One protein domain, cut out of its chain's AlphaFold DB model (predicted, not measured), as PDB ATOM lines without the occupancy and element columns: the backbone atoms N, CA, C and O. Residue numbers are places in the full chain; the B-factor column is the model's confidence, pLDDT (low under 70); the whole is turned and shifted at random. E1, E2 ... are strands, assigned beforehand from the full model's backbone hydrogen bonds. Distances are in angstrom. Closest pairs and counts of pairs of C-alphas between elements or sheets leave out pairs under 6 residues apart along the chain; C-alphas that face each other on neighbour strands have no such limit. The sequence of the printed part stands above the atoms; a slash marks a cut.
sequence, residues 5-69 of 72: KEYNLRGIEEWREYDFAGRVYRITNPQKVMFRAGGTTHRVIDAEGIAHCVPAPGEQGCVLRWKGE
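This is residues 5 to 69 of the 72 residues of an uncharacterized protein of Bradyrhizobium diazoefficiens (UniProt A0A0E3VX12). Two small antiparallel sheets make a sandwich, the four strands E1, E4, E5 and E6 over the three strands E3, E2 and E7, with the strands of the one crossed at 43 degrees to those of the other. The sheets come close where the beginnings of E2 and E4 meet, at Glu 13 and Pro 30, and spread from there like a wedge towards the first residues of E1 and the last of E4; the link from E6 to E7 joins them at another side. The printed part has 65 residues, with seven named strands, E1 to E7 in order along the chain, and no named helix; the class is all strand. The sheet orders are E1, E4, E5, E6 and E3, E2, E7. The whole is compact, with a radius of gyration of the C-alphas of 11.1 A and spans of 28 by 25 by 22 A.

The larger sheet begins with E1, residues 5 to 8, an edge strand antiparallel to E4, residues 30 to 36, at 168 degrees; N 7 and O 33 are 2.9 A apart, within hydrogen-bond range. E4 and E5, residues 41 to 46, form a hairpin at 161 degrees, with N 34 and O 43 at 2.8 A. E5 and E6, residues 51 to 55, form the next hairpin, at 148 degrees, with N 44 and O 52 at 2.9 A. E4, E5 and E6 are a meander, each strand the antiparallel neighbour of the one before. This sheet is twisted, with C-alphas up to 4.3 A off its best plane. In the other sheet E2, residues 13 to 20, is the inner strand. E2 and E3, residues 23 to 28, form a hairpin at 163 degrees, with N 18 and O 25 at 2.9 A. On E2's other side is E7, residues 62 to 68, antiparallel at 165 degrees, with N 17 and O 65 at 2.8 A. The two sheets form a sandwich, two sheets face to face, with 26 pairs of C-alphas within 10 A and best planes 19 degrees apart. Between the sheets, the closest C-alphas of E2 and E4 are those of Glu 13 and Pro 30, 6.3 A apart, and those of E3 and E5 are Thr 28 and Asp 46, 6.9 A apart. E3 and E4 meet only through their link. E1 is apart from E2, E3 and E7, among others, and E2 and E6 are only just apart, at 8.3 A.

E1 begins at C-alpha 5, at (-44.719, -6.120, 29.769), and is 10.3 A long. E2, the longest strand with 8 residues, measures 20.4 A from first to last C-alpha, and E3 16.3 A. E4 begins at C-alpha 30, at (-50.694, 6.469, 22.195), and measures 18.1 A; E5 measures 16.4 A and E6 13.2 A. E7 measures 19.2 A and ends at C-alpha 68, at (-44.230, 13.120, 26.790).

The two C-alphas farthest apart are those of Gly 11 and Gln 60, at 28.9 A, and the first and last printed C-alphas, of Lys 5 and Glu 69, are 18.9 A apart. The chain changes from one sheet to the other at the links E1 to E2, E3 to E4 and E6 to E7. The link E6 to E7, with 6 residues, is short but not tight; the other five links are tight. The printed part has no cut. The mean pLDDT of the printed part is 92.9, and no printed residue is under 70.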
ATOM      1  N   LYS A   5     -44.606  -7.323  28.943       91.88
ATOM      2  CA  LYS A   5     -44.719  -6.120  29.769       91.88
ATOM      3  C   LYS A   5     -45.655  -5.131  29.085       91.88
ATOM      4  O   LYS A   5     -45.508  -4.880  27.891       91.88
ATOM      5  N   GLU A   6     -46.586  -4.567  29.846       94.38
ATOM      6  CA  GLU A   6     -47.512  -3.523  29.399       94.38
ATOM      7  C   GLU A   6     -47.248  -2.237  30.182       94.38
ATOM      8  O   GLU A   6     -47.089  -2.269  31.401       94.38
ATOM      9  N   TYR A   7     -47.229  -1.112  29.472       92.94
ATOM     10  CA  TYR A   7     -47.152   0.223  30.048       92.94
ATOM     11  C   TYR A   7     -48.314   1.067  29.533       92.94
ATOM     12  O   TYR A   7     -48.627   1.065  28.337       92.94
ATOM     13  N   ASN A   8     -48.946   1.796  30.449       94.38
ATOM     14  CA  ASN A   8     -49.965   2.782  30.127       94.38
ATOM     15  C   ASN A   8     -49.287   4.089  29.705       94.38
ATOM     16  O   ASN A   8     -48.426   4.589  30.420       94.38
ATOM     17  N   LEU A   9     -49.689   4.623  28.556       94.38
ATOM     18  CA  LEU A   9     -49.183   5.867  27.974       94.38
ATOM     19  C   LEU A   9     -50.258   6.962  27.911       94.38
ATOM     20  O   LEU A   9     -49.959   8.100  27.549       94.38
ATOM     21  N   ARG A  10     -51.509   6.636  28.271       94.06
ATOM     22  CA  ARG A  10     -52.656   7.545  28.182       94.06
ATOM     23  C   ARG A  10     -52.408   8.826  28.974       94.06
ATOM     24  O   ARG A  10     -52.311   8.791  30.197       94.06
ATOM     25  N   GLY A  11     -52.389   9.953  28.265       91.69
ATOM     26  CA  GLY A  11     -52.166  11.275  28.855       91.69
ATOM     27  C   GLY A  11     -50.709  11.566  29.223       91.69
ATOM     28  O   GLY A  11     -50.448  12.637  29.758       91.69
ATOM     29  N   ILE A  12     -49.783  10.648  28.931       93.31
ATOM     30  CA  ILE A  12     -48.346  10.807  29.186       93.31
ATOM     31  C   ILE A  12     -47.621  11.158  27.891       93.31
ATOM     32  O   ILE A  12     -46.874  12.133  27.839       93.31
ATOM     33  N   GLU A  13     -47.856  10.376  26.837       94.31
ATOM     34  CA  GLU A  13     -47.277  10.608  25.518       94.31
ATOM     35  C   GLU A  13     -48.280  11.332  24.612       94.31
ATOM     36  O   GLU A  13     -49.370  10.837  24.329       94.31
ATOM     37  N   GLU A  14     -47.892  12.504  24.109       95.31
ATOM     38  CA  GLU A  14     -48.632  13.214  23.062       95.31
ATOM     39  C   GLU A  14     -48.491  12.491  21.718       95.31
ATOM     40  O   GLU A  14     -49.453  12.352  20.957       95.31
ATOM     41  N   TRP A  15     -47.277  12.031  21.414       95.88
ATOM     42  CA  TRP A  15     -46.984  11.247  20.223       95.88
ATOM     43  C   TRP A  15     -45.757  10.366  20.418       95.88
ATOM     44  O   TRP A  15     -44.849  10.676  21.192       95.88
ATOM     45  N   ARG A  16     -45.714   9.299  19.622       95.00
ATOM     46  CA  ARG A  16     -44.577   8.398  19.479       95.00
ATOM     47  C   ARG A  16     -44.240   8.235  18.002       95.00
ATOM     48  O   ARG A  16     -45.127   8.037  17.177       95.00
ATOM     49  N   GLU A  17     -42.969   8.347  17.664       95.19
ATOM     50  CA  GLU A  17     -42.467   8.419  16.299       95.19
ATOM     51  C   GLU A  17     -41.361   7.391  16.064       95.19
ATOM     52  O   GLU A  17     -40.488   7.194  16.911       95.19
ATOM     53  N   TYR A  18     -41.398   6.768  14.891       94.25
ATOM     54  CA  TYR A  18     -40.411   5.805  14.428       94.25
ATOM     55  C   TYR A  18     -39.830   6.269  13.103       94.25
ATOM     56  O   TYR A  18     -40.566   6.568  12.161       94.25
ATOM     57  N   ASP A  19     -38.506   6.308  13.043       93.88
ATOM     58  CA  ASP A  19     -37.742   6.713  11.874       93.88
ATOM     59  C   ASP A  19     -36.988   5.507  11.310       93.88
ATOM     60  O   ASP A  19     -36.129   4.925  11.976       93.88
ATOM     61  N   PHE A  20     -37.338   5.140  10.078       91.50
ATOM     62  CA  PHE A  20     -36.693   4.085   9.305       91.50
ATOM     63  C   PHE A  20     -35.945   4.715   8.134       91.50
ATOM     64  O   PHE A  20     -36.497   4.875   7.041       91.50
ATOM     65  N   ALA A  21     -34.688   5.091   8.372       90.06
ATOM     66  CA  ALA A  21     -33.812   5.701   7.371       90.06
ATOM     67  C   ALA A  21     -34.455   6.910   6.651       90.06
ATOM     68  O   ALA A  21     -34.420   7.016   5.424       90.06
ATOM     69  N   GLY A  22     -35.080   7.811   7.414       89.50
ATOM     70  CA  GLY A  22     -35.747   9.017   6.918       89.50
ATOM     71  C   GLY A  22     -37.237   8.839   6.614       89.50
ATOM     72  O   GLY A  22     -37.924   9.825   6.345       89.50
ATOM     73  N   ARG A  23     -37.772   7.611   6.672       92.06
ATOM     74  CA  ARG A  23     -39.221   7.369   6.615       92.06
ATOM     75  C   ARG A  23     -39.801   7.423   8.017       92.06
ATOM     76  O   ARG A  23     -39.567   6.527   8.824       92.06
ATOM     77  N   VAL A  24     -40.565   8.475   8.276       93.56
ATOM     78  CA  VAL A  24     -41.098   8.779   9.600       93.56
ATOM     79  C   VAL A  24     -42.556   8.346   9.706       93.56
ATOM     80  O   VAL A  24     -43.398   8.762   8.911       93.56
ATOM     81  N   TYR A  25     -42.854   7.546  10.725       93.94
ATOM     82  CA  TYR A  25     -44.202   7.115  11.079       93.94
ATOM     83  C   TYR A  25     -44.522   7.606  12.482       93.94
ATOM     84  O   TYR A  25     -43.788   7.314  13.427       93.94
ATOM     85  N   ARG A  26     -45.623   8.341  12.629       95.62
ATOM     86  CA  ARG A  26     -46.043   8.903  13.911       95.62
ATOM     87  C   ARG A  26     -47.379   8.323  14.340       95.62
ATOM     88  O   ARG A  26     -48.342   8.349  13.583       95.62
ATOM     89  N   ILE A  27     -47.422   7.869  15.584       96.19
ATOM     90  CA  ILE A  27     -48.631   7.474  16.296       96.19
ATOM     91  C   ILE A  27     -48.979   8.616  17.248       96.19
ATOM     92  O   ILE A  27     -48.197   8.961  18.139       96.19
ATOM     93  N   THR A  28     -50.135   9.234  17.040       96.31
ATOM     94  CA  THR A  28     -50.651  10.304  17.898       96.31
ATOM     95  C   THR A  28     -51.468   9.732  19.046       96.31
ATOM     96  O   THR A  28     -52.202   8.766  18.856       96.31
ATOM     97  N   ASN A  29     -51.375  10.358  20.221       95.81
ATOM     98  CA  ASN A  29     -52.112   9.979  21.427       95.81
ATOM     99  C   ASN A  29     -52.044   8.463  21.734       95.81
ATOM    100  O   ASN A  29     -53.086   7.802  21.841       95.81
ATOM    101  N   PRO A  30     -50.837   7.870  21.825       96.81
ATOM    102  CA  PRO A  30     -50.694   6.469  22.195       96.81
ATOM    103  C   PRO A  30     -51.250   6.229  23.604       96.81
ATOM    104  O   PRO A  30     -51.042   7.006  24.530       96.81
ATOM    105  N   GLN A  31     -51.980   5.133  23.768       97.25
ATOM    106  CA  GLN A  31     -52.629   4.769  25.027       97.25
ATOM    107  C   GLN A  31     -51.855   3.693  25.767       97.25
ATOM    108  O   GLN A  31     -51.824   3.687  26.994       97.25
ATOM    109  N   LYS A  32     -51.254   2.752  25.037       96.31
ATOM    110  CA  LYS A  32     -50.565   1.603  25.625       96.31
ATOM    111  C   LYS A  32     -49.389   1.178  24.776       96.31
ATOM    112  O   LYS A  32     -49.487   1.195  23.551       96.31
ATOM    113  N   VAL A  33     -48.335   0.694  25.419       94.56
ATOM    114  CA  VAL A  33     -47.265  -0.053  24.757       94.56
ATOM    115  C   VAL A  33     -47.084  -1.410  25.421       94.56
ATOM    116  O   VAL A  33     -47.128  -1.535  26.641       94.56
ATOM    117  N   MET A  34     -46.887  -2.434  24.600       95.25
ATOM    118  CA  MET A  34     -46.662  -3.804  25.032       95.25
ATOM    119  C   MET A  34     -45.421  -4.362  24.355       95.25
ATOM    120  O   MET A  34     -45.316  -4.326  23.127       95.25
ATOM    121  N   PHE A  35     -44.503  -4.926  25.127       92.81
ATOM    122  CA  PHE A  35     -43.290  -5.532  24.589       92.81
ATOM    123  C   PHE A  35     -42.854  -6.738  25.405       92.81
ATOM    124  O   PHE A  35     -43.218  -6.903  26.567       92.81
ATOM    125  N   ARG A  36     -42.046  -7.592  24.785       91.69
ATOM    126  CA  ARG A  36     -41.396  -8.718  25.451       91.69
ATOM    127  C   ARG A  36     -39.912  -8.411  25.599       91.69
ATOM    128  O   ARG A  36     -39.303  -7.909  24.659       91.69
ATOM    129  N   ALA A  37     -39.320  -8.733  26.746       87.62
ATOM    130  CA  ALA A  37     -37.869  -8.646  26.900       87.62
ATOM    131  C   ALA A  37     -37.172  -9.560  25.872       87.62
ATOM    132  O   ALA A  37     -37.521 -10.734  25.758       87.62
ATOM    133  N   GLY A  38     -36.236  -9.009  25.095       87.88
ATOM    134  CA  GLY A  38     -35.586  -9.713  23.979       87.88
ATOM    135  C   GLY A  38     -36.465  -9.913  22.736       87.88
ATOM    136  O   GLY A  38     -36.064 -10.617  21.817       87.88
ATOM    137  N   GLY A  39     -37.669  -9.331  22.694       90.00
ATOM    138  CA  GLY A  39     -38.504  -9.320  21.495       90.00
ATOM    139  C   GLY A  39     -38.007  -8.299  20.471       90.00
ATOM    140  O   GLY A  39     -37.604  -7.201  20.836       90.00
ATOM    141  N   THR A  40     -38.099  -8.639  19.187       93.25
ATOM    142  CA  THR A  40     -37.700  -7.758  18.072       93.25
ATOM    143  C   THR A  40     -38.795  -6.772  17.655       93.25
ATOM    144  O   THR A  40     -38.588  -5.928  16.786       93.25
ATOM    145  N   THR A  41     -39.977  -6.863  18.269       93.25
ATOM    146  CA  THR A  41     -41.135  -6.001  17.998       93.25
ATOM    147  C   THR A  41     -41.880  -5.663  19.282       93.25
ATOM    148  O   THR A  41     -41.942  -6.481  20.205       93.25
ATOM    149  N   HIS A  42     -42.561  -4.523  19.287       93.38
ATOM    150  CA  HIS A  42     -43.543  -4.137  20.295       93.38
ATOM    151  C   HIS A  42     -44.853  -3.705  19.637       93.38
ATOM    152  O   HIS A  42     -44.940  -3.481  18.429       93.38
ATOM    153  N   ARG A  43     -45.907  -3.618  20.445       95.38
ATOM    154  CA  ARG A  43     -47.224  -3.149  20.016       95.38
ATOM    155  C   ARG A  43     -47.550  -1.840  20.703       95.38
ATOM    156  O   ARG A  43     -47.369  -1.738  21.912       95.38
ATOM    157  N   VAL A  44     -48.070  -0.879  19.954       96.06
ATOM    158  CA  VAL A  44     -48.643   0.356  20.497       96.06
ATOM    159  C   VAL A  44     -50.121   0.398  20.151       96.06
ATOM    160  O   VAL A  44     -50.476   0.154  19.002       96.06
ATOM    161  N   ILE A  45     -50.970   0.681  21.131       97.62
ATOM    162  CA  ILE A  45     -52.397   0.932  20.911       97.62
ATOM    163  C   ILE A  45     -52.627   2.436  20.996       97.62
ATOM    164  O   ILE A  45     -52.199   3.047  21.978       97.62
ATOM    165  N   ASP A  46     -53.272   3.027  19.996       96.94
ATOM    166  CA  ASP A  46     -53.637   4.447  19.999       96.94
ATOM    167  C   ASP A  46     -55.041   4.706  20.570       96.94
ATOM    168  O   ASP A  46     -55.722   3.802  21.059       96.94
ATOM    169  N   ALA A  47     -55.452   5.975  20.576       95.81
ATOM    170  CA  ALA A  47     -56.740   6.398  21.122       95.81
ATOM    171  C   ALA A  47     -57.950   5.903  20.312       95.81
ATOM    172  O   ALA A  47     -59.054   5.855  20.854       95.81
ATOM    173  N   GLU A  48     -57.748   5.518  19.051       96.81
ATOM    174  CA  GLU A  48     -58.780   4.932  18.189       96.81
ATOM    175  C   GLU A  48     -58.887   3.410  18.383       96.81
ATOM    176  O   GLU A  48     -59.793   2.768  17.856       96.81
ATOM    177  N   GLY A  49     -57.986   2.823  19.177       94.94
ATOM    178  CA  GLY A  49     -57.921   1.387  19.420       94.94
ATOM    179  C   GLY A  49     -57.151   0.620  18.344       94.94
ATOM    180  O   GLY A  49     -57.200  -0.612  18.334       94.94
ATOM    181  N   ILE A  50     -56.423   1.307  17.456       96.81
ATOM    182  CA  ILE A  50     -55.613   0.671  16.415       96.81
ATOM    183  C   ILE A  50     -54.332   0.120  17.040       96.81
ATOM    184  O   ILE A  50     -53.632   0.800  17.793       96.81
ATOM    185  N   ALA A  51     -54.016  -1.134  16.707       96.44
ATOM    186  CA  ALA A  51     -52.801  -1.803  17.143       96.44
ATOM    187  C   ALA A  51     -51.688  -1.681  16.096       96.44
ATOM    188  O   ALA A  51     -51.729  -2.310  15.039       96.44
ATOM    189  N   HIS A  52     -50.646  -0.928  16.432       95.25
ATOM    190  CA  HIS A  52     -49.450  -0.742  15.619       95.25
ATOM    191  C   HIS A  52     -48.385  -1.752  16.046       95.25
ATOM    192  O   HIS A  52     -47.908  -1.698  17.179       95.25
ATOM    193  N   CYS A  53     -48.010  -2.679  15.164       94.75
ATOM    194  CA  CYS A  53     -46.883  -3.587  15.388       94.75
ATOM    195  C   CYS A  53     -45.617  -2.955  14.807       94.75
ATOM    196  O   CYS A  53     -45.553  -2.728  13.600       94.75
ATOM    197  N   VAL A  54     -44.633  -2.656  15.654       92.44
ATOM    198  CA  VAL A  54     -43.459  -1.870  15.265       92.44
ATOM    199  C   VAL A  54     -42.178  -2.587  15.702       92.44
ATOM    200  O   VAL A  54     -42.159  -3.152  16.798       92.44
ATOM    201  N   PRO A  55     -41.113  -2.595  14.881       92.00
ATOM    202  CA  PRO A  55     -39.788  -3.030  15.314       92.00
ATOM    203  C   PRO A  55     -39.342  -2.330  16.599       92.00
ATOM    204  O   PRO A  55     -39.562  -1.125  16.766       92.00
ATOM    205  N   ALA A  56     -38.712  -3.087  17.498       88.81
ATOM    206  CA  ALA A  56     -38.160  -2.541  18.731       88.81
ATOM    207  C   ALA A  56     -37.076  -1.483  18.427       88.81
ATOM    208  O   ALA A  56     -36.436  -1.541  17.375       88.81
ATOM    209  N   PRO A  57     -36.850  -0.493  19.310       85.75
ATOM    210  CA  PRO A  57     -35.803   0.508  19.095       85.75
ATOM    211  C   PRO A  57     -34.435  -0.148  18.872       85.75
ATOM    212  O   PRO A  57     -34.057  -1.048  19.617       85.75
ATOM    213  N   GLY A  58     -33.697   0.301  17.854       85.88
ATOM    214  CA  GLY A  58     -32.418  -0.298  17.453       85.88
ATOM    215  C   GLY A  58     -32.540  -1.487  16.491       85.88
ATOM    216  O   GLY A  58     -31.581  -1.781  15.777       85.88
ATOM    217  N   GLU A  59     -33.714  -2.111  16.375       90.62
ATOM    218  CA  GLU A  59     -33.965  -3.139  15.363       90.62
ATOM    219  C   GLU A  59     -34.167  -2.497  13.989       90.62
ATOM    220  O   GLU A  59     -34.877  -1.503  13.848       90.62
ATOM    221  N   GLN A  60     -33.551  -3.069  12.952       84.06
ATOM    222  CA  GLN A  60     -33.668  -2.591  11.563       84.06
ATOM    223  C   GLN A  60     -33.313  -1.100  11.371       84.06
ATOM    224  O   GLN A  60     -33.837  -0.440  10.476       84.06
ATOM    225  N   GLY A  61     -32.434  -0.550  12.218       81.50
ATOM    226  CA  GLY A  61     -32.071   0.871  12.177       81.50
ATOM    227  C   GLY A  61     -33.187   1.817  12.637       81.50
ATOM    228  O   GLY A  61     -33.110   3.013  12.363       81.50
ATOM    229  N   CYS A  62     -34.210   1.296  13.323       88.62
ATOM    230  CA  CYS A  62     -35.319   2.067  13.873       88.62
ATOM    231  C   CYS A  62     -34.834   3.009  14.978       88.62
ATOM    232  O   CYS A  62     -34.355   2.562  16.028       88.62
ATOM    233  N   VAL A  63     -35.022   4.312  14.772       88.12
ATOM    234  CA  VAL A  63     -34.859   5.313  15.830       88.12
ATOM    235  C   VAL A  63     -36.234   5.669  16.380       88.12
ATOM    236  O   VAL A  63     -37.098   6.160  15.655       88.12
ATOM    237  N   LEU A  64     -36.425   5.428  17.677       92.00
ATOM    238  CA  LEU A  64     -37.641   5.784  18.402       92.00
ATOM    239  C   LEU A  64     -37.496   7.168  19.042       92.00
ATOM    240  O   LEU A  64     -36.520   7.434  19.742       92.00
ATOM    241  N   ARG A  65     -38.503   8.022  18.851       93.00
ATOM    242  CA  ARG A  65     -38.659   9.317  19.528       93.00
ATOM    243  C   ARG A  65     -40.070   9.408  20.103       93.00
ATOM    244  O   ARG A  65     -41.009   8.865  19.531       93.00
ATOM    245  N   TRP A  66     -40.254  10.113  21.207       93.44
ATOM    246  CA  TRP A  66     -41.588  10.407  21.731       93.44
ATOM    247  C   TRP A  66     -41.608  11.796  22.351       93.44
ATOM    248  O   TRP A  66     -40.568  12.333  22.735       93.44
ATOM    249  N   LYS A  67     -42.802  12.376  22.440       94.00
ATOM    250  CA  LYS A  67     -43.055  13.581  23.225       94.00
ATOM    251  C   LYS A  67     -43.998  13.230  24.352       94.00
ATOM    252  O   LYS A  67     -45.114  12.780  24.108       94.00
ATOM    253  N   GLY A  68     -43.533  13.457  25.565       90.81
ATOM    254  CA  GLY A  68     -44.230  13.120  26.790       90.81
ATOM    255  C   GLY A  68     -43.260  13.118  27.956       90.81
ATOM    256  O   GLY A  68     -42.058  13.330  27.775       90.81
ATOM    257  N   GLU A  69     -43.784  12.871  29.147       87.69
ATOM    258  CA  GLU A  69     -42.945  12.663  30.321       87.69
ATOM    259  C   GLU A  69     -42.103  11.387  30.155       87.69
ATOM    260  O   GLU A  69     -42.563  10.378  29.615       87.69
TER     261      GLU A  69